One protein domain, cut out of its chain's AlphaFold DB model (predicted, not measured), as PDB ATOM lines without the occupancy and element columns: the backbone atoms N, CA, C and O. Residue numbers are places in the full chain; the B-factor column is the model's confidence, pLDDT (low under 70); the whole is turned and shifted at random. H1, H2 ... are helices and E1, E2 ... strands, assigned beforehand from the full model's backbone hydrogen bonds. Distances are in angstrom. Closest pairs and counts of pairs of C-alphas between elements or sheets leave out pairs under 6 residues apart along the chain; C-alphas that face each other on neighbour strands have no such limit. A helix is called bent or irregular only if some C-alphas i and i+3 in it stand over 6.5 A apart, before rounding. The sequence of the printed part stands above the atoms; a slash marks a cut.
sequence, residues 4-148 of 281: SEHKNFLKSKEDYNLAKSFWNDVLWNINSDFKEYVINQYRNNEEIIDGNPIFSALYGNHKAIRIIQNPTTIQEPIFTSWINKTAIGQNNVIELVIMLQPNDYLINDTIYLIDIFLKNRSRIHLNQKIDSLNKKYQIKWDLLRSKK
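This is residues 4 to 148 of the 281 residues of an uncharacterized protein of Chryseobacterium phosphatilyticum (UniProt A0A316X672). What is the main picture? A strongly twisted five-stranded sheet has helices on one face, H2 over E3 and E5 and H1 over E2, in two layers, while the long H3 runs along edge strand E4. What builds it? The printed part has 145 residues, with three helices and five strands in the order H1 E1 E2 E3 E4 E5 H2 H3, class mixed. The mixed sheet runs E1 E2 E3 E5 E4 and holds the meander E1 E2 E3, each strand the antiparallel neighbour of the one before. It is compact, radius of gyration of the C-alphas 15.4 A, spanning 49 by 41 by 25 A.

Where are the strands? E1 is residues 34 to 36, E2 55 to 59, E3 63 to 69, E4 79 to 88 and E5 91 to 100, the last 27.5 A long. Where are the helices? H1, residues 13 to 28, begins at C-alpha 13 (110.875, 143.850, 127.660). H2, residues 104 to 119, is only just irregular, C-alphas 105 and 108 being 6.8 A apart. H3, residues 123 to 148, 37.4 A, ends at C-alpha 148 (89.149, 130.741, 144.307).

How do strands pair? E3 and E5 are parallel, N 66 and O 96 2.9 A apart; E4 and E5 form a hairpin, N 84 and O 95 2.8 A apart. How do helices sit? H2 has a height over the sheet of 9.7 A. H2 and H3 form a helical hairpin, touching through H3 residues 126 to 133 alone, closest C-alphas Phe 117 and Leu 126, 6.4 A. Every O i to N i+4 pair is within hydrogen-bond range in H1 and H3, 10 of 12 in H2.

How large? The farthest C-alphas, Gln 90 and Lys 147, are 49.3 A apart. Any cut, long link or low confidence? The printed part has no cut; E1 to E2 is a long link; residues 74 to 75, 121 and 139 to 148 are under 70 in pLDDT.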
ATOM      1  N   SER A   4     105.257 142.880 144.078       86.31
ATOM      2  CA  SER A   4     103.902 142.714 143.536       86.31
ATOM      3  C   SER A   4     103.591 143.582 142.304       86.31
ATOM      4  O   SER A   4     102.699 143.231 141.522       86.31
ATOM      5  N   GLU A   5     104.341 144.665 142.077       87.88
ATOM      6  CA  GLU A   5     104.225 145.522 140.885       87.88
ATOM      7  C   GLU A   5     104.708 144.790 139.617       87.88
ATOM      8  O   GLU A   5     104.240 145.076 138.517       87.88
ATOM      9  N   HIS A   6     105.515 143.735 139.771       88.06
ATOM     10  CA  HIS A   6     106.089 142.937 138.682       88.06
ATOM     11  C   HIS A   6     105.263 141.709 138.277       88.06
ATOM     12  O   HIS A   6     105.757 140.822 137.585       88.06
ATOM     13  N   LYS A   7     103.983 141.626 138.657       87.50
ATOM     14  CA  LYS A   7     103.096 140.497 138.288       87.50
ATOM     15  C   LYS A   7     102.957 140.257 136.776       87.50
ATOM     16  O   LYS A   7     102.544 139.178 136.364       87.50
ATOM     17  N   ASN A   8     103.280 141.268 135.972       87.38
ATOM     18  CA  ASN A   8     103.170 141.278 134.516       87.38
ATOM     19  C   ASN A   8     104.537 141.283 133.807       87.38
ATOM     20  O   ASN A   8     104.581 141.609 132.631       87.38
ATOM     21  N   PHE A   9     105.633 140.917 134.482       90.69
ATOM     22  CA  PHE A   9     107.006 141.050 133.963       90.69
ATOM     23  C   PHE A   9     107.302 140.372 132.605       90.69
ATOM     24  O   PHE A   9     108.333 140.651 132.016       90.69
ATOM     25  N   LEU A  10     106.422 139.502 132.094       91.44
ATOM     26  CA  LEU A  10     106.538 138.897 130.755       91.44
ATOM     27  C   LEU A  10     105.734 139.622 129.660       91.44
ATOM     28  O   LEU A  10     105.690 139.153 128.527       91.44
ATOM     29  N   LYS A  11     105.038 140.723 129.973       90.00
ATOM     30  CA  LYS A  11     104.212 141.442 128.988       90.00
ATOM     31  C   LYS A  11     105.030 142.292 128.027       90.00
ATOM     32  O   LYS A  11     104.598 142.494 126.895       90.00
ATOM     33  N   SER A  12     106.164 142.807 128.483       92.06
ATOM     34  CA  SER A  12     107.062 143.639 127.693       92.06
ATOM     35  C   SER A  12     108.502 143.459 128.164       92.06
ATOM     36  O   SER A  12     108.760 142.988 129.277       92.06
ATOM     37  N   LYS A  13     109.451 143.854 127.313       92.00
ATOM     38  CA  LYS A  13     110.875 143.850 127.660       92.00
ATOM     39  C   LYS A  13     111.172 144.843 128.786       92.00
ATOM     40  O   LYS A  13     112.013 144.581 129.639       92.00
ATOM     41  N   GLU A  14     110.457 145.962 128.818       93.81
ATOM     42  CA  GLU A  14     110.553 146.975 129.864       93.81
ATOM     43  C   GLU A  14     110.129 146.411 131.226       93.81
ATOM     44  O   GLU A  14     110.884 146.527 132.192       93.81
ATOM     45  N   ASP A  15     108.975 145.736 131.306       92.62
ATOM     46  CA  ASP A  15     108.480 145.142 132.555       92.62
ATOM     47  C   ASP A  15     109.424 144.039 133.069       92.62
ATOM     48  O   ASP A  15     109.632 143.903 134.283       92.62
ATOM     49  N   TYR A  16     110.024 143.276 132.151       94.31
ATOM     50  CA  TYR A  16     111.038 142.271 132.464       94.31
ATOM     51  C   TYR A  16     112.293 142.904 133.065       94.31
ATOM     52  O   TYR A  16     112.753 142.493 134.133       94.31
ATOM     53  N   ASN A  17     112.814 143.944 132.414       94.12
ATOM     54  CA  ASN A  17     113.998 144.663 132.872       94.12
ATOM     55  C   ASN A  17     113.773 145.313 134.235       94.12
ATOM     56  O   ASN A  17     114.647 145.232 135.091       94.12
ATOM     57  N   LEU A  18     112.588 145.875 134.485       94.88
ATOM     58  CA  LEU A  18     112.236 146.412 135.800       94.88
ATOM     59  C   LEU A  18     112.243 145.323 136.884       94.88
ATOM     60  O   LEU A  18     112.719 145.570 137.991       94.88
ATOM     61  N   ALA A  19     111.749 144.116 136.586       95.06
ATOM     62  CA  ALA A  19     111.789 142.995 137.528       95.06
ATOM     63  C   ALA A  19     113.222 142.491 137.781       95.06
ATOM     64  O   ALA A  19     113.580 142.186 138.921       95.06
ATOM     65  N   LYS A  20     114.053 142.441 136.735       95.06
ATOM     66  CA  LYS A  20     115.480 142.097 136.825       95.06
ATOM     67  C   LYS A  20     116.243 143.125 137.665       95.06
ATOM     68  O   LYS A  20     116.958 142.744 138.588       95.06
ATOM     69  N   SER A  21     116.037 144.417 137.404       95.00
ATOM     70  CA  SER A  21     116.605 145.520 138.189       95.00
ATOM     71  C   SER A  21     116.175 145.459 139.648       95.00
ATOM     72  O   SER A  21     117.030 145.529 140.518       95.00
ATOM     73  N   PHE A  22     114.892 145.217 139.930       95.75
ATOM     74  CA  PHE A  22     114.414 145.042 141.302       95.75
ATOM     75  C   PHE A  22     115.197 143.956 142.055       95.75
ATOM     76  O   PHE A  22     115.680 144.196 143.161       95.75
ATOM     77  N   TRP A  23     115.344 142.761 141.471       95.38
ATOM     78  CA  TRP A  23     116.074 141.674 142.130       95.38
ATOM     79  C   TRP A  23     117.566 141.957 142.247       95.38
ATOM     80  O   TRP A  23     118.159 141.627 143.273       95.38
ATOM     81  N   ASN A  24     118.158 142.596 141.241       94.44
ATOM     82  CA  ASN A  24     119.530 143.072 141.321       94.44
ATOM     83  C   ASN A  24     119.697 144.037 142.506       94.44
ATOM     84  O   ASN A  24     120.512 143.771 143.386       94.44
ATOM     85  N   ASP A  25     118.889 145.088 142.592       93.44
ATOM     86  CA  ASP A  25     118.974 146.081 143.664       93.44
ATOM     87  C   ASP A  25     118.783 145.443 145.047       93.44
ATOM     88  O   ASP A  25     119.471 145.783 146.008       93.44
ATOM     89  N   VAL A  26     117.871 144.478 145.167       93.25
ATOM     90  CA  VAL A  26     117.634 143.774 146.433       93.25
ATOM     91  C   VAL A  26     118.823 142.892 146.829       93.25
ATOM     92  O   VAL A  26     119.179 142.844 148.006       93.25
ATOM     93  N   LEU A  27     119.424 142.171 145.880       93.81
ATOM     94  CA  LEU A  27     120.359 141.088 146.192       93.81
ATOM     95  C   LEU A  27     121.824 141.496 146.119       93.81
ATOM     96  O   LEU A  27     122.607 141.004 146.927       93.81
ATOM     97  N   TRP A  28     122.210 142.417 145.239       90.38
ATOM     98  CA  TRP A  28     123.582 142.937 145.210       90.38
ATOM     99  C   TRP A  28     123.950 143.661 146.511       90.38
ATOM    100  O   TRP A  28     125.105 143.638 146.927       90.38
ATOM    101  N   ASN A  29     122.955 144.189 147.227       86.88
ATOM    102  CA  ASN A  29     123.132 144.745 148.570       86.88
ATOM    103  C   ASN A  29     123.422 143.688 149.654       86.88
ATOM    104  O   ASN A  29     123.861 144.045 150.746       86.88
ATOM    105  N   ILE A  30     123.192 142.396 149.387       87.94
ATOM    106  CA  ILE A  30     123.539 141.313 150.319       87.94
ATOM    107  C   ILE A  30     125.046 141.047 150.288       87.94
ATOM    108  O   ILE A  30     125.641 140.765 151.329       87.94
ATOM    109  N   ASN A  31     125.659 141.081 149.101       85.44
ATOM    110  CA  ASN A  31     127.077 140.792 148.941       85.44
ATOM    111  C   ASN A  31     127.651 141.392 147.646       85.44
ATOM    112  O   ASN A  31     127.156 141.114 146.554       85.44
ATOM    113  N   SER A  32     128.740 142.152 147.770       83.88
ATOM    114  CA  SER A  32     129.442 142.778 146.644       83.88
ATOM    115  C   SER A  32     130.249 141.804 145.779       83.88
ATOM    116  O   SER A  32     130.603 142.150 144.657       83.88
ATOM    117  N   ASP A  33     130.541 140.598 146.273       89.38
ATOM    118  CA  ASP A  33     131.423 139.624 145.608       89.38
ATOM    119  C   ASP A  33     130.684 138.713 144.622       89.38
ATOM    120  O   ASP A  33     131.257 137.760 144.079       89.38
ATOM    121  N   PHE A  34     129.392 138.956 144.415       94.50
ATOM    122  CA  PHE A  34     128.632 138.254 143.399       94.50
ATOM    123  C   PHE A  34     129.241 138.486 142.010       94.50
ATOM    124  O   PHE A  34     129.718 139.562 141.657       94.50
ATOM    125  N   LYS A  35     129.240 137.433 141.201       93.50
ATOM    126  CA  LYS A  35     129.598 137.477 139.782       93.50
ATOM    127  C   LYS A  35     128.433 136.947 138.976       93.50
ATOM    128  O   LYS A  35     127.697 136.093 139.461       93.50
ATOM    129  N   GLU A  36     128.268 137.421 137.751       91.62
ATOM    130  CA  GLU A  36     127.264 136.850 136.855       91.62
ATOM    131  C   GLU A  36     127.529 135.348 136.645       91.62
ATOM    132  O   GLU A  36     128.681 134.912 136.584       91.62
ATOM    133  N   TYR A  37     126.458 134.551 136.605       90.00
ATOM    134  CA  TYR A  37     126.546 133.090 136.559       90.00
ATOM    135  C   TYR A  37     125.811 132.485 135.361       90.00
ATOM    136  O   TYR A  37     126.454 132.035 134.416       90.00
ATOM    137  N   VAL A  38     124.478 132.440 135.398       85.62
ATOM    138  CA  VAL A  38     123.663 131.969 134.273       85.62
ATOM    139  C   VAL A  38     123.163 133.180 133.503       85.62
ATOM    140  O   VAL A  38     122.402 133.985 134.039       85.62
ATOM    141  N   ILE A  39     123.576 133.276 132.242       83.31
ATOM    142  CA  ILE A  39     123.144 134.324 131.319       83.31
ATOM    143  C   ILE A  39     121.937 133.797 130.538       83.31
ATOM    144  O   ILE A  39     122.017 132.737 129.916       83.31
ATOM    145  N   ASN A  40     120.821 134.529 130.567       84.12
ATOM    146  CA  ASN A  40     119.606 134.148 129.846       84.12
ATOM    147  C   ASN A  40     119.644 134.660 128.399       84.12
ATOM    148  O   ASN A  40     118.908 135.575 128.037       84.12
ATOM    149  N   GLN A  41     120.568 134.140 127.591       89.88
ATOM    150  CA  GLN A  41     120.764 134.575 126.207       89.88
ATOM    151  C   GLN A  41     120.902 133.391 125.248       89.88
ATOM    152  O   GLN A  41     121.514 132.367 125.560       89.88
ATOM    153  N   TYR A  42     120.360 133.559 124.046       86.38
ATOM    154  CA  TYR A  42     120.646 132.708 122.900       86.38
ATOM    155  C   TYR A  42     122.087 132.915 122.406       86.38
ATOM    156  O   TYR A  42     122.763 133.885 122.742       86.38
ATOM    157  N   ARG A  43     122.564 132.020 121.528       88.69
ATOM    158  CA  ARG A  43     123.912 132.120 120.928       88.69
ATOM    159  C   ARG A  43     124.130 133.381 120.081       88.69
ATOM    160  O   ARG A  43     125.272 133.728 119.813       88.69
ATOM    161  N   ASN A  44     123.057 134.032 119.641       89.81
ATOM    162  CA  ASN A  44     123.082 135.311 118.926       89.81
ATOM    163  C   ASN A  44     123.018 136.527 119.876       89.81
ATOM    164  O   ASN A  44     122.825 137.642 119.403       89.81
ATOM    165  N   ASN A  45     123.178 136.323 121.191       90.38
ATOM    166  CA  ASN A  45     123.070 137.328 122.258       90.38
ATOM    167  C   ASN A  45     121.662 137.909 122.470       90.38
ATOM    168  O   ASN A  45     121.502 138.860 123.238       90.38
ATOM    169  N   GLU A  46     120.630 137.353 121.832       89.69
ATOM    170  CA  GLU A  46     119.254 137.742 122.132       89.69
ATOM    171  C   GLU A  46     118.855 137.237 123.520       89.69
ATOM    172  O   GLU A  46     119.062 136.071 123.858       89.69
ATOM    173  N   GLU A  47     118.293 138.127 124.335       88.94
ATOM    174  CA  GLU A  47     117.851 137.807 125.691       88.94
ATOM    175  C   GLU A  47     116.576 136.958 125.666       88.94
ATOM    176  O   GLU A  47     115.609 137.267 124.967       88.94
ATOM    177  N   ILE A  48     116.573 135.897 126.466       92.75
ATOM    178  CA  ILE A  48     115.411 135.050 126.704       92.75
ATOM    179  C   ILE A  48     114.594 135.700 127.829       92.75
ATOM    180  O   ILE A  48     115.085 135.933 128.934       92.75
ATOM    181  N   ILE A  49     113.333 136.014 127.538       91.81
ATOM    182  CA  ILE A  49     112.421 136.731 128.441       91.81
ATOM    183  C   ILE A  49     111.394 135.730 128.987       91.81
ATOM    184  O   ILE A  49     110.224 135.758 128.616       91.81
ATOM    185  N   ASP A  50     111.845 134.791 129.820       92.00
ATOM    186  CA  ASP A  50     111.003 133.722 130.393       92.00
ATOM    187  C   ASP A  50     111.009 133.678 131.932       92.00
ATOM    188  O   ASP A  50     110.233 132.943 132.540       92.00
ATOM    189  N   GLY A  51     111.853 134.497 132.570       91.75
ATOM    190  CA  GLY A  51     112.001 134.561 134.023       91.75
ATOM    191  C   GLY A  51     112.952 133.518 134.612       91.75
ATOM    192  O   GLY A  51     113.069 133.456 135.837       91.75
ATOM    193  N   ASN A  52     113.646 132.731 133.783       94.31
ATOM    194  CA  ASN A  52     114.574 131.688 134.206       94.31
ATOM    195  C   ASN A  52     115.975 131.856 133.580       94.31
ATOM    196  O   ASN A  52     116.274 131.223 132.570       94.31
ATOM    197  N   PRO A  53     116.895 132.581 134.236       95.12
ATOM    198  CA  PRO A  53     116.729 133.281 135.513       95.12
ATOM    199  C   PRO A  53     116.260 134.739 135.381       95.12
ATOM    200  O   PRO A  53     116.660 135.446 134.462       95.12
ATOM    201  N   ILE A  54     115.518 135.228 136.386       95.38
ATOM    202  CA  ILE A  54     115.333 136.677 136.608       95.38
ATOM    203  C   ILE A  54     116.525 137.285 137.365       95.38
ATOM    204  O   ILE A  54     116.807 138.472 137.248       95.38
ATOM    205  N   PHE A  55     117.234 136.462 138.143       96.31
ATOM    206  CA  PHE A  55     118.485 136.809 138.810       96.31
ATOM    207  C   PHE A  55     119.367 135.568 138.912       96.31
ATOM    208  O   PHE A  55     118.891 134.483 139.264       96.31
ATOM    209  N   SER A  56     120.663 135.722 138.651       96.44
ATOM    210  CA  SER A  56     121.640 134.661 138.850       96.44
ATOM    211  C   SER A  56     122.983 135.239 139.265       96.44
ATOM    212  O   SER A  56     123.478 136.171 138.635       96.44
ATOM    213  N   ALA A  57     123.575 134.669 140.312       96.44
ATOM    214  CA  ALA A  57     124.878 135.086 140.802       96.44
ATOM    215  C   ALA A  57     125.706 133.895 141.289       96.44
ATOM    216  O   ALA A  57     125.203 133.006 141.978       96.44
ATOM    217  N   LEU A  58     126.992 133.904 140.960       95.69
ATOM    218  CA  LEU A  58     128.023 133.047 141.522       95.69
ATOM    219  C   LEU A  58     128.635 133.765 142.725       95.69
ATOM    220  O   LEU A  58     128.955 134.950 142.654       95.69
ATOM    221  N   TYR A  59     128.825 133.040 143.819       94.38
ATOM    222  CA  TYR A  59     129.500 133.517 145.017       94.38
ATOM    223  C   TYR A  59     130.738 132.658 145.290       94.38
ATOM    224  O   TYR A  59     130.646 131.457 145.581       94.38
ATOM    225  N   GLY A  60     131.917 133.271 145.165       90.56
ATOM    226  CA  GLY A  60     133.183 132.541 145.119       90.56
ATOM    227  C   GLY A  60     133.235 131.587 143.918       90.56
ATOM    228  O   GLY A  60     132.798 131.938 142.828       90.56
ATOM    229  N   ASN A  61     133.753 130.369 144.119       91.00
ATOM    230  CA  ASN A  61     133.921 129.368 143.048       91.00
ATOM    231  C   ASN A  61     133.027 128.119 143.205       91.00
ATOM    232  O   ASN A  61     133.172 127.168 142.442       91.00
ATOM    233  N   HIS A  62     132.158 128.070 144.221       93.25
ATOM    234  CA  HIS A  62     131.468 126.830 144.617       93.25
ATOM    235  C   HIS A  62     130.006 127.012 145.049       93.25
ATOM    236  O   HIS A  62     129.322 126.015 145.292       93.25
ATOM    237  N   LYS A  63     129.508 128.250 145.152       95.25
ATOM    238  CA  LYS A  63     128.104 128.539 145.466       95.25
ATOM    239  C   LYS A  63     127.491 129.401 144.378       95.25
ATOM    240  O   LYS A  63     128.128 130.335 143.913       95.25
ATOM    241  N   ALA A  64     126.248 129.120 144.030       96.75
ATOM    242  CA  ALA A  64     125.463 129.946 143.129       96.75
ATOM    243  C   ALA A  64     124.050 130.158 143.666       96.75
ATOM    244  O   ALA A  64     123.524 129.330 144.411       96.75
ATOM    245  N   ILE A  65     123.436 131.263 143.271       97.31
ATOM    246  CA  ILE A  65     122.040 131.588 143.529       97.31
ATOM    247  C   ILE A  65     121.362 131.770 142.179       97.31
ATOM    248  O   ILE A  65     121.900 132.427 141.287       97.31
ATOM    249  N   ARG A  66     120.160 131.217 142.047       97.44
ATOM    250  CA  ARG A  66     119.283 131.454 140.907       97.44
ATOM    251  C   ARG A  66     117.875 131.736 141.397       97.44
ATOM    252  O   ARG A  66     117.306 130.932 142.134       97.44
ATOM    253  N   ILE A  67     117.311 132.855 140.954       97.62
ATOM    254  CA  ILE A  67     115.892 133.154 141.117       97.62
ATOM    255  C   ILE A  67     115.193 132.947 139.783       97.62
ATOM    256  O   ILE A  67     115.582 133.515 138.762       97.62
ATOM    257  N   ILE A  68     114.149 132.131 139.830       96.69
ATOM    258  CA  ILE A  68     113.186 131.936 138.759       96.69
ATOM    259  C   ILE A  68     111.916 132.670 139.175       96.69
ATOM    260  O   ILE A  68     111.354 132.390 140.235       96.69
ATOM    261  N   GLN A  69     111.466 133.621 138.367       95.94
ATOM    262  CA  GLN A  69     110.199 134.299 138.609       95.94
ATOM    263  C   GLN A  69     109.170 133.789 137.614       95.94
ATOM    264  O   GLN A  69     109.368 133.923 136.416       95.94
ATOM    265  N   ASN A  70     108.065 133.245 138.115       92.06
ATOM    266  CA  ASN A  70     106.935 132.823 137.298       92.06
ATOM    267  C   ASN A  70     105.818 133.871 137.355       92.06
ATOM    268  O   ASN A  70     105.638 134.539 138.382       92.06
ATOM    269  N   PRO A  71     105.011 134.010 136.290       88.56
ATOM    270  CA  PRO A  71     103.790 134.805 136.338       88.56
ATOM    271  C   PRO A  71     102.871 134.358 137.473       88.56
ATOM    272  O   PRO A  71     102.856 133.193 137.872       88.56
ATOM    273  N   THR A  72     102.047 135.273 137.980       85.06
ATOM    274  CA  THR A  72     101.082 134.918 139.023       85.06
ATOM    275  C   THR A  72     100.031 133.952 138.472       85.06
ATOM    276  O   THR A  72      99.133 134.345 137.726       85.06
ATOM    277  N   THR A  73     100.104 132.686 138.880       78.00
ATOM    278  CA  THR A  73      99.186 131.623 138.461       78.00
ATOM    279  C   THR A  73      98.692 130.830 139.657       78.00
ATOM    280  O   THR A  73      99.352 130.731 140.688       78.00
ATOM    281  N   ILE A  74      97.502 130.246 139.508       67.44
ATOM    282  CA  ILE A  74      96.887 129.439 140.561       67.44
ATOM    283  C   ILE A  74      97.302 127.975 140.589       67.44
ATOM    284  O   ILE A  74      96.877 127.213 141.458       67.44
ATOM    285  N   GLN A  75      98.048 127.567 139.572       66.69
ATOM    286  CA  GLN A  75      98.429 126.180 139.364       66.69
ATOM    287  C   GLN A  75      99.741 125.843 140.071       66.69
ATOM    288  O   GLN A  75      99.951 124.684 140.420       66.69
ATOM    289  N   GLU A  76     100.564 126.856 140.331       74.25
ATOM    290  CA  GLU A  76     101.908 126.723 140.878       74.25
ATOM    291  C   GLU A  76     102.007 127.392 142.254       74.25
ATOM    292  O   GLU A  76     101.277 128.353 142.528       74.25
ATOM    293  N   PRO A  77     102.902 126.913 143.133       75.50
ATOM    294  CA  PRO A  77     103.161 127.571 144.405       75.50
ATOM    295  C   PRO A  77     103.772 128.966 144.192       75.50
ATOM    296  O   PRO A  77     104.529 129.197 143.254       75.50
ATOM    297  N   ILE A  78     103.494 129.891 145.118       87.50
ATOM    298  CA  ILE A  78     104.101 131.237 145.118       87.50
ATOM    299  C   ILE A  78     105.588 131.187 145.441       87.50
ATOM    300  O   ILE A  78     106.281 132.158 145.175       87.50
ATOM    301  N   PHE A  79     106.052 130.115 146.076       93.94
ATOM    302  CA  PHE A  79     107.429 129.961 146.505       93.94
ATOM    303  C   PHE A  79     107.769 128.479 146.589       93.94
ATOM    304  O   PHE A  79     107.041 127.701 147.211       93.94
ATOM    305  N   THR A  80     108.887 128.104 145.991       95.50
ATOM    306  CA  THR A  80     109.552 126.825 146.206       95.50
ATOM    307  C   THR A  80     111.052 127.025 146.048       95.50
ATOM    308  O   THR A  80     111.506 127.892 145.304       95.50
ATOM    309  N   SER A  81     111.841 126.244 146.767       97.31
ATOM    310  CA  SER A  81     113.294 126.338 146.742       97.31
ATOM    311  C   SER A  81     113.929 124.967 146.900       97.31
ATOM    312  O   SER A  81     113.348 124.074 147.521       97.31
ATOM    313  N   TRP A  82     115.105 124.783 146.311       97.81
ATOM    314  CA  TRP A  82     115.865 123.541 146.413       97.81
ATOM    315  C   TRP A  82     117.354 123.782 146.172       97.81
ATOM    316  O   TRP A  82     117.767 124.825 145.666       97.81
ATOM    317  N   ILE A  83     118.163 122.788 146.539       97.00
ATOM    318  CA  ILE A  83     119.592 122.769 146.234       97.00
ATOM    319  C   ILE A  83     119.825 121.924 144.994       97.00
ATOM    320  O   ILE A  83     119.519 120.732 144.978       97.00
ATOM    321  N   ASN A  84     120.410 122.543 143.984       96.44
ATOM    322  CA  ASN A  84     120.885 121.889 142.784       96.44
ATOM    323  C   ASN A  84     122.414 121.733 142.844       96.44
ATOM    324  O   ASN A  84     123.112 122.480 143.532       96.44
ATOM    325  N   LYS A  85     122.947 120.728 142.151       94.38
ATOM    326  CA  LYS A  85     124.390 120.540 141.990       94.38
ATOM    327  C   LYS A  85     124.700 120.533 140.510       94.38
ATOM    328  O   LYS A  85     124.074 119.793 139.761       94.38
ATOM    329  N   THR A  86     125.677 121.327 140.115       91.00
ATOM    330  CA  THR A  86     126.098 121.424 138.722       91.00
ATOM    331  C   THR A  86     127.607 121.564 138.634       91.00
ATOM    332  O   THR A  86     128.254 122.016 139.580       91.00
ATOM    333  N   ALA A  87     128.172 121.137 137.512       88.00
ATOM    334  CA  ALA A  87     129.585 121.296 137.219       88.00
ATOM    335  C   ALA A  87     129.763 122.469 136.251       88.00
ATOM    336  O   ALA A  87     129.104 122.526 135.214       88.00
ATOM    337  N   ILE A  88     130.664 123.393 136.585       84.19
ATOM    338  CA  ILE A  88     131.080 124.483 135.697       84.19
ATOM    339  C   ILE A  88     132.578 124.329 135.468       84.19
ATOM    340  O   ILE A  88     133.387 124.574 136.369       84.19
ATOM    341  N   GLY A  89     132.955 123.884 134.270       84.25
ATOM    342  CA  GLY A  89     134.333 123.490 133.987       84.25
ATOM    343  C   GLY A  89     134.772 122.363 134.926       84.25
ATOM    344  O   GLY A  89     134.200 121.278 134.899       84.25
ATOM    345  N   GLN A  90     135.769 122.636 135.770       84.81
ATOM    346  CA  GLN A  90     136.286 121.685 136.766       84.81
ATOM    347  C   GLN A  90     135.687 121.873 138.172       84.81
ATOM    348  O   GLN A  90     135.968 121.083 139.072       84.81
ATOM    349  N   ASN A  91     134.865 122.905 138.382       89.06
ATOM    350  CA  ASN A  91     134.331 123.237 139.699       89.06
ATOM    351  C   ASN A  91     132.948 122.622 139.913       89.06
ATOM    352  O   ASN A  91     132.051 122.755 139.079       89.06
ATOM    353  N   ASN A  92     132.753 122.015 141.085       93.12
ATOM    354  CA  ASN A  92     131.435 121.609 141.560       93.12
ATOM    355  C   ASN A  92     130.757 122.796 142.242       93.12
ATOM    356  O   ASN A  92     131.193 123.240 143.306       93.12
ATOM    357  N   VAL A  93     129.671 123.277 141.648       94.81
ATOM    358  CA  VAL A  93     128.878 124.381 142.179       94.81
ATOM    359  C   VAL A  93     127.605 123.847 142.819       94.81
ATOM    360  O   VAL A  93     126.829 123.095 142.225       94.81
ATOM    361  N   ILE A  94     127.401 124.246 144.071       95.81
ATOM    362  CA  ILE A  94     126.153 124.051 144.798       95.81
ATOM    363  C   ILE A  94     125.296 125.281 144.534       95.81
ATOM    364  O   ILE A  94     125.685 126.398 144.859       95.81
ATOM    365  N   GLU A  95     124.129 125.081 143.950       96.62
ATOM    366  CA  GLU A  95     123.226 126.151 143.559       96.62
ATOM    367  C   GLU A  95     121.991 126.147 144.464       96.62
ATOM    368  O   GLU A  95     121.314 125.127 144.590       96.62
ATOM    369  N   LEU A  96     121.678 127.286 145.078       97.56
ATOM    370  CA  LEU A  96     120.367 127.541 145.659       97.56
ATOM    371  C   LEU A  96     119.444 128.072 144.563       97.56
ATOM    372  O   LEU A  96     119.638 129.183 144.069       97.56
ATOM    373  N   VAL A  97     118.428 127.287 144.214       98.00
ATOM    374  CA  VAL A  97     117.386 127.703 143.274       98.00
ATOM    375  C   VAL A  97     116.149 128.111 144.056       98.00
ATOM    376  O   VAL A  97     115.674 127.362 144.912       98.00
ATOM    377  N   ILE A  98     115.628 129.298 143.761       98.19
ATOM    378  CA  ILE A  98     114.400 129.844 144.340       98.19
ATOM    379  C   ILE A  98     113.455 130.156 143.190       98.19
ATOM    380  O   ILE A  98     113.739 131.018 142.367       98.19
ATOM    381  N   MET A  99     112.324 129.470 143.134       96.94
ATOM    382  CA  MET A  99     111.247 129.770 142.200       96.94
ATOM    383  C   MET A  99     110.124 130.472 142.954       96.94
ATOM    384  O   MET A  99     109.653 129.976 143.980       96.94
ATOM    385  N   LEU A 100     109.686 131.622 142.453       96.38
ATOM    386  CA  LEU A 100     108.668 132.431 143.107       96.38
ATOM    387  C   LEU A 100     107.698 133.079 142.125       96.38
ATOM    388  O   LEU A 100     107.991 133.240 140.945       96.38
ATOM    389  N   GLN A 101     106.542 133.485 142.636       93.44
ATOM    390  CA  GLN A 101     105.634 134.400 141.949       93.44
ATOM    391  C   GLN A 101     105.714 135.787 142.607       93.44
ATOM    392  O   GLN A 101     105.910 135.858 143.822       93.44
ATOM    393  N   PRO A 102     105.506 136.889 141.862       92.25
ATOM    394  CA  PRO A 102     105.565 138.249 142.395       92.25
ATOM    395  C   PRO A 102     104.664 138.471 143.623       92.25
ATOM    396  O   PRO A 102     103.437 138.547 143.512       92.25
ATOM    397  N   ASN A 103     105.264 138.541 144.817       90.12
ATOM    398  CA  ASN A 103     104.556 138.716 146.084       90.12
ATOM    399  C   ASN A 103     105.471 139.314 147.169       90.12
ATOM    400  O   ASN A 103     106.455 138.694 147.562       90.12
ATOM    401  N   ASP A 104     105.110 140.483 147.703       90.06
ATOM    402  CA  ASP A 104     105.956 141.262 148.625       90.06
ATOM    403  C   ASP A 104     106.375 140.495 149.890       90.06
ATOM    404  O   ASP A 104     107.475 140.692 150.403       90.06
ATOM    405  N   TYR A 105     105.550 139.555 150.362       89.62
ATOM    406  CA  TYR A 105     105.870 138.739 151.538       89.62
ATOM    407  C   TYR A 105     107.014 137.744 151.308       89.62
ATOM    408  O   TYR A 105     107.428 137.083 152.260       89.62
ATOM    409  N   LEU A 106     107.475 137.565 150.069       93.81
ATOM    410  CA  LEU A 106     108.564 136.646 149.738       93.81
ATOM    411  C   LEU A 106     109.933 137.305 149.831       93.81
ATOM    412  O   LEU A 106     110.909 136.592 150.005       93.81
ATOM    413  N   ILE A 107     110.019 138.636 149.748       95.12
ATOM    414  CA  ILE A 107     111.300 139.351 149.651       95.12
ATOM    415  C   ILE A 107     112.199 139.001 150.843       95.12
ATOM    416  O   ILE A 107     113.300 138.490 150.661       95.12
ATOM    417  N   ASN A 108     111.699 139.189 152.065       95.12
ATOM    418  CA  ASN A 108     112.482 138.947 153.278       95.12
ATOM    419  C   ASN A 108     112.823 137.466 153.474       95.12
ATOM    420  O   ASN A 108     113.929 137.150 153.898       95.12
ATOM    421  N   ASP A 109     111.902 136.556 153.144       96.06
ATOM    422  CA  ASP A 109     112.146 135.114 153.263       96.06
ATOM    423  C   ASP A 109     113.173 134.632 152.222       96.06
ATOM    424  O   ASP A 109     114.019 133.798 152.545       96.06
ATOM    425  N   THR A 110     113.157 135.199 151.010       97.00
ATOM    426  CA  THR A 110     114.161 134.976 149.959       97.00
ATOM    427  C   THR A 110     115.532 135.489 150.392       97.00
ATOM    428  O   THR A 110     116.498 134.728 150.350       97.00
ATOM    429  N   ILE A 111     115.623 136.739 150.868       96.12
ATOM    430  CA  ILE A 111     116.872 137.329 151.381       96.12
ATOM    431  C   ILE A 111     117.422 136.480 152.526       96.12
ATOM    432  O   ILE A 111     118.594 136.122 152.524       96.12
ATOM    433  N   TYR A 112     116.572 136.112 153.484       94.50
ATOM    434  CA  TYR A 112     116.966 135.306 154.634       94.50
ATOM    435  C   TYR A 112     117.479 133.922 154.222       94.50
ATOM    436  O   TYR A 112     118.484 133.449 154.755       94.50
ATOM    437  N   LEU A 113     116.825 133.268 153.258       96.00
ATOM    438  CA  LEU A 113     117.269 131.971 152.755       96.00
ATOM    439  C   LEU A 113     118.617 132.070 152.027       96.00
ATOM    440  O   LEU A 113     119.482 131.215 152.232       96.00
ATOM    441  N   ILE A 114     118.806 133.117 151.219       96.38
ATOM    442  CA  ILE A 114     120.074 133.417 150.547       96.38
ATOM    443  C   ILE A 114     121.173 133.683 151.577       96.38
ATOM    444  O   ILE A 114     122.230 133.063 151.510       96.38
ATOM    445  N   ASP A 115     120.916 134.536 152.565       93.88
ATOM    446  CA  ASP A 115     121.869 134.873 153.620       93.88
ATOM    447  C   ASP A 115     122.319 133.624 154.385       93.88
ATOM    448  O   ASP A 115     123.517 133.365 154.531       93.88
ATOM    449  N   ILE A 116     121.358 132.783 154.779       93.50
ATOM    450  CA  ILE A 116     121.639 131.485 155.385       93.50
ATOM    451  C   ILE A 116     122.493 130.633 154.451       93.50
ATOM    452  O   ILE A 116     123.474 130.065 154.909       93.50
ATOM    453  N   PHE A 117     122.154 130.509 153.169       95.81
ATOM    454  CA  PHE A 117     122.906 129.695 152.212       95.81
ATOM    455  C   PHE A 117     124.356 130.167 152.033       95.81
ATOM    456  O   PHE A 117     125.285 129.348 152.042       95.81
ATOM    457  N   LEU A 118     124.564 131.478 151.932       93.88
ATOM    458  CA  LEU A 118     125.883 132.081 151.772       93.88
ATOM    459  C   LEU A 118     126.735 131.897 153.026       93.88
ATOM    460  O   LEU A 118     127.851 131.378 152.930       93.88
ATOM    461  N   LYS A 119     126.175 132.212 154.199       91.25
ATOM    462  CA  LYS A 119     126.847 132.073 155.500       91.25
ATOM    463  C   LYS A 119     126.996 130.622 155.950       91.25
ATOM    464  O   LYS A 119     127.836 130.335 156.804       91.25
ATOM    465  N   ASN A 120     126.172 129.706 155.429       74.25
ATOM    466  CA  ASN A 120     125.995 128.408 156.065       74.25
ATOM    467  C   ASN A 120     127.264 127.574 156.097       74.25
ATOM    468  O   ASN A 120     127.853 127.245 155.063       74.25
ATOM    469  N   ARG A 121     127.557 127.139 157.324       62.84
ATOM    470  CA  ARG A 121     128.516 126.094 157.675       62.84
ATOM    471  C   ARG A 121     127.851 124.710 157.776       62.84
ATOM    472  O   ARG A 121     128.560 123.712 157.733       62.84
ATOM    473  N   SER A 122     126.511 124.625 157.884       84.06
ATOM    474  CA  SER A 122     125.767 123.359 158.053       84.06
ATOM    475  C   SER A 122     124.659 123.160 157.016       84.06
ATOM    476  O   SER A 122     123.671 123.894 156.963       84.06
ATOM    477  N   ARG A 123     124.785 122.088 156.227       86.75
ATOM    478  CA  ARG A 123     123.802 121.691 155.205       86.75
ATOM    479  C   ARG A 123     122.453 121.268 155.797       86.75
ATOM    480  O   ARG A 123     121.425 121.435 155.150       86.75
ATOM    481  N   ILE A 124     122.450 120.745 157.024       89.88
ATOM    482  CA  ILE A 124     121.228 120.288 157.702       89.88
ATOM    483  C   ILE A 124     120.320 121.481 158.005       89.88
ATOM    484  O   ILE A 124     119.137 121.449 157.677       89.88
ATOM    485  N   HIS A 125     120.885 122.552 158.571       91.00
ATOM    486  CA  HIS A 125     120.121 123.750 158.913       91.00
ATOM    487  C   HIS A 125     119.533 124.429 157.667       91.00
ATOM    488  O   HIS A 125     118.370 124.831 157.673       91.00
ATOM    489  N   LEU A 126     120.307 124.487 156.572       93.62
ATOM    490  CA  LEU A 126     119.821 124.981 155.281       93.62
ATOM    491  C   LEU A 126     118.588 124.209 154.801       93.62
ATOM    492  O   LEU A 126     117.561 124.815 154.512       93.62
ATOM    493  N   ASN A 127     118.690 122.879 154.740       93.88
ATOM    494  CA  ASN A 127     117.615 122.026 154.235       93.88
ATOM    495  C   ASN A 127     116.356 122.140 155.102       93.88
ATOM    496  O   ASN A 127     115.265 122.305 154.570       93.88
ATOM    497  N   GLN A 128     116.506 122.166 156.430       93.50
ATOM    498  CA  GLN A 128     115.381 122.400 157.341       93.50
ATOM    499  C   GLN A 128     114.676 123.729 157.053       93.50
ATOM    500  O   GLN A 128     113.446 123.811 157.124       93.50
ATOM    501  N   LYS A 129     115.436 124.781 156.723       95.31
ATOM    502  CA  LYS A 129     114.848 126.078 156.397       95.31
ATOM    503  C   LYS A 129     114.154 126.081 155.037       95.31
ATOM    504  O   LYS A 129     113.050 126.617 154.955       95.31
ATOM    505  N   ILE A 130     114.750 125.450 154.026       95.88
ATOM    506  CA  ILE A 130     114.127 125.224 152.712       95.88
ATOM    507  C   ILE A 130     112.775 124.525 152.890       95.88
ATOM    508  O   ILE A 130     111.747 125.053 152.470       95.88
ATOM    509  N   ASP A 131     112.754 123.396 153.600       93.75
ATOM    510  CA  ASP A 131     111.541 122.604 153.818       93.75
ATOM    511  C   ASP A 131     110.469 123.402 154.573       93.75
ATOM    512  O   ASP A 131     109.286 123.372 154.226       93.75
ATOM    513  N   SER A 132     110.881 124.166 155.589       93.31
ATOM    514  CA  SER A 132     109.986 125.026 156.366       93.31
ATOM    515  C   SER A 132     109.328 126.110 155.506       93.31
ATOM    516  O   SER A 132     108.110 126.300 155.598       93.31
ATOM    517  N   LEU A 133     110.098 126.798 154.656       93.94
ATOM    518  CA  LEU A 133     109.579 127.847 153.775       93.94
ATOM    519  C   LEU A 133     108.693 127.269 152.669       93.94
ATOM    520  O   LEU A 133     107.579 127.756 152.471       93.94
ATOM    521  N   ASN A 134     109.125 126.187 152.019       91.19
ATOM    522  CA  ASN A 134     108.327 125.498 151.005       91.19
ATOM    523  C   ASN A 134     106.966 125.075 151.584       91.19
ATOM    524  O   ASN A 134     105.921 125.382 151.011       91.19
ATOM    525  N   LYS A 135     106.952 124.475 152.783       85.19
ATOM    526  CA  LYS A 135     105.714 124.078 153.471       85.19
ATOM    527  C   LYS A 135     104.836 125.273 153.853       85.19
ATOM    528  O   LYS A 135     103.622 125.225 153.644       85.19
ATOM    529  N   LYS A 136     105.424 126.345 154.403       87.69
ATOM    530  CA  LYS A 136     104.715 127.589 154.767       87.69
ATOM    531  C   LYS A 136     103.928 128.130 153.575       87.69
ATOM    532  O   LYS A 136     102.746 128.459 153.707       87.69
ATOM    533  N   TYR A 137     104.577 128.213 152.419       85.75
ATOM    534  CA  TYR A 137     103.979 128.812 151.236       85.75
ATOM    535  C   TYR A 137     103.077 127.859 150.460       85.75
ATOM    536  O   TYR A 137     102.076 128.328 149.925       85.75
ATOM    537  N   GLN A 138     103.327 126.548 150.495       78.75
ATOM    538  CA  GLN A 138     102.414 125.542 149.952       78.75
ATOM    539  C   GLN A 138     101.044 125.582 150.647       78.75
ATOM    540  O   GLN A 138     100.029 125.749 149.980       78.75
ATOM    541  N   ILE A 139     101.004 125.548 151.987       68.06
ATOM    542  CA  ILE A 139      99.742 125.563 152.756       68.06
ATOM    543  C   ILE A 139      98.926 126.830 152.467       68.06
ATOM    544  O   ILE A 139      97.711 126.775 152.251       68.06
ATOM    545  N   LYS A 140      99.588 127.994 152.459       66.00
ATOM    546  CA  LYS A 140      98.931 129.274 152.157       66.00
ATOM    547  C   LYS A 140      98.358 129.274 150.738       66.00
ATOM    548  O   LYS A 140      97.267 129.807 150.525       66.00
ATOM    549  N   TRP A 141      99.071 128.667 149.788       65.75
ATOM    550  CA  TRP A 141      98.625 128.565 148.404       65.75
ATOM    551  C   TRP A 141      97.436 127.628 148.250       65.75
ATOM    552  O   TRP A 141      96.422 128.032 147.690       65.75
ATOM    553  N   ASP A 142      97.511 126.425 148.811       61.59
ATOM    554  CA  ASP A 142      96.427 125.445 148.751       61.59
ATOM    555  C   ASP A 142      95.114 126.035 149.290       61.59
ATOM    556  O   ASP A 142      94.044 125.852 148.700       61.59
ATOM    557  N   LEU A 143      95.194 126.858 150.343       60.62
ATOM    558  CA  LEU A 143      94.051 127.599 150.872       60.62
ATOM    559  C   LEU A 143      93.496 128.640 149.881       60.62
ATOM    560  O   LEU A 143      92.278 128.740 149.708       60.62
ATOM    561  N   LEU A 144      94.356 129.440 149.243       60.78
ATOM    562  CA  LEU A 144      93.941 130.441 148.248       60.78
ATOM    563  C   LEU A 144      93.355 129.786 146.992       60.78
ATOM    564  O   LEU A 144      92.327 130.249 146.487       60.78
ATOM    565  N   ARG A 145      93.950 128.677 146.536       60.50
ATOM    566  CA  ARG A 145      93.442 127.845 145.438       60.50
ATOM    567  C   ARG A 145      92.033 127.371 145.736       60.50
ATOM    568  O   ARG A 145      91.125 127.622 144.947       60.50
ATOM    569  N   SER A 146      91.856 126.762 146.905       54.97
ATOM    570  CA  SER A 146      90.573 126.233 147.363       54.97
ATOM    571  C   SER A 146      89.512 127.333 147.403       54.97
ATOM    572  O   SER A 146      88.431 127.167 146.845       54.97
ATOM    573  N   LYS A 147      89.837 128.510 147.958       55.22
ATOM    574  CA  LYS A 147      88.919 129.663 147.995       55.22
ATOM    575  C   LYS A 147      88.508 130.150 146.607       55.22
ATOM    576  O   LYS A 147      87.333 130.436 146.395       55.22
ATOM    577  N   LYS A 148      89.450 130.263 145.666       57.03
ATOM    578  CA  LYS A 148      89.149 130.741 144.307       57.03
ATOM    579  C   LYS A 148      88.315 129.730 143.524       57.03
ATOM    580  O   LYS A 148      87.423 130.139 142.793       57.03
TER     581      LYS A 148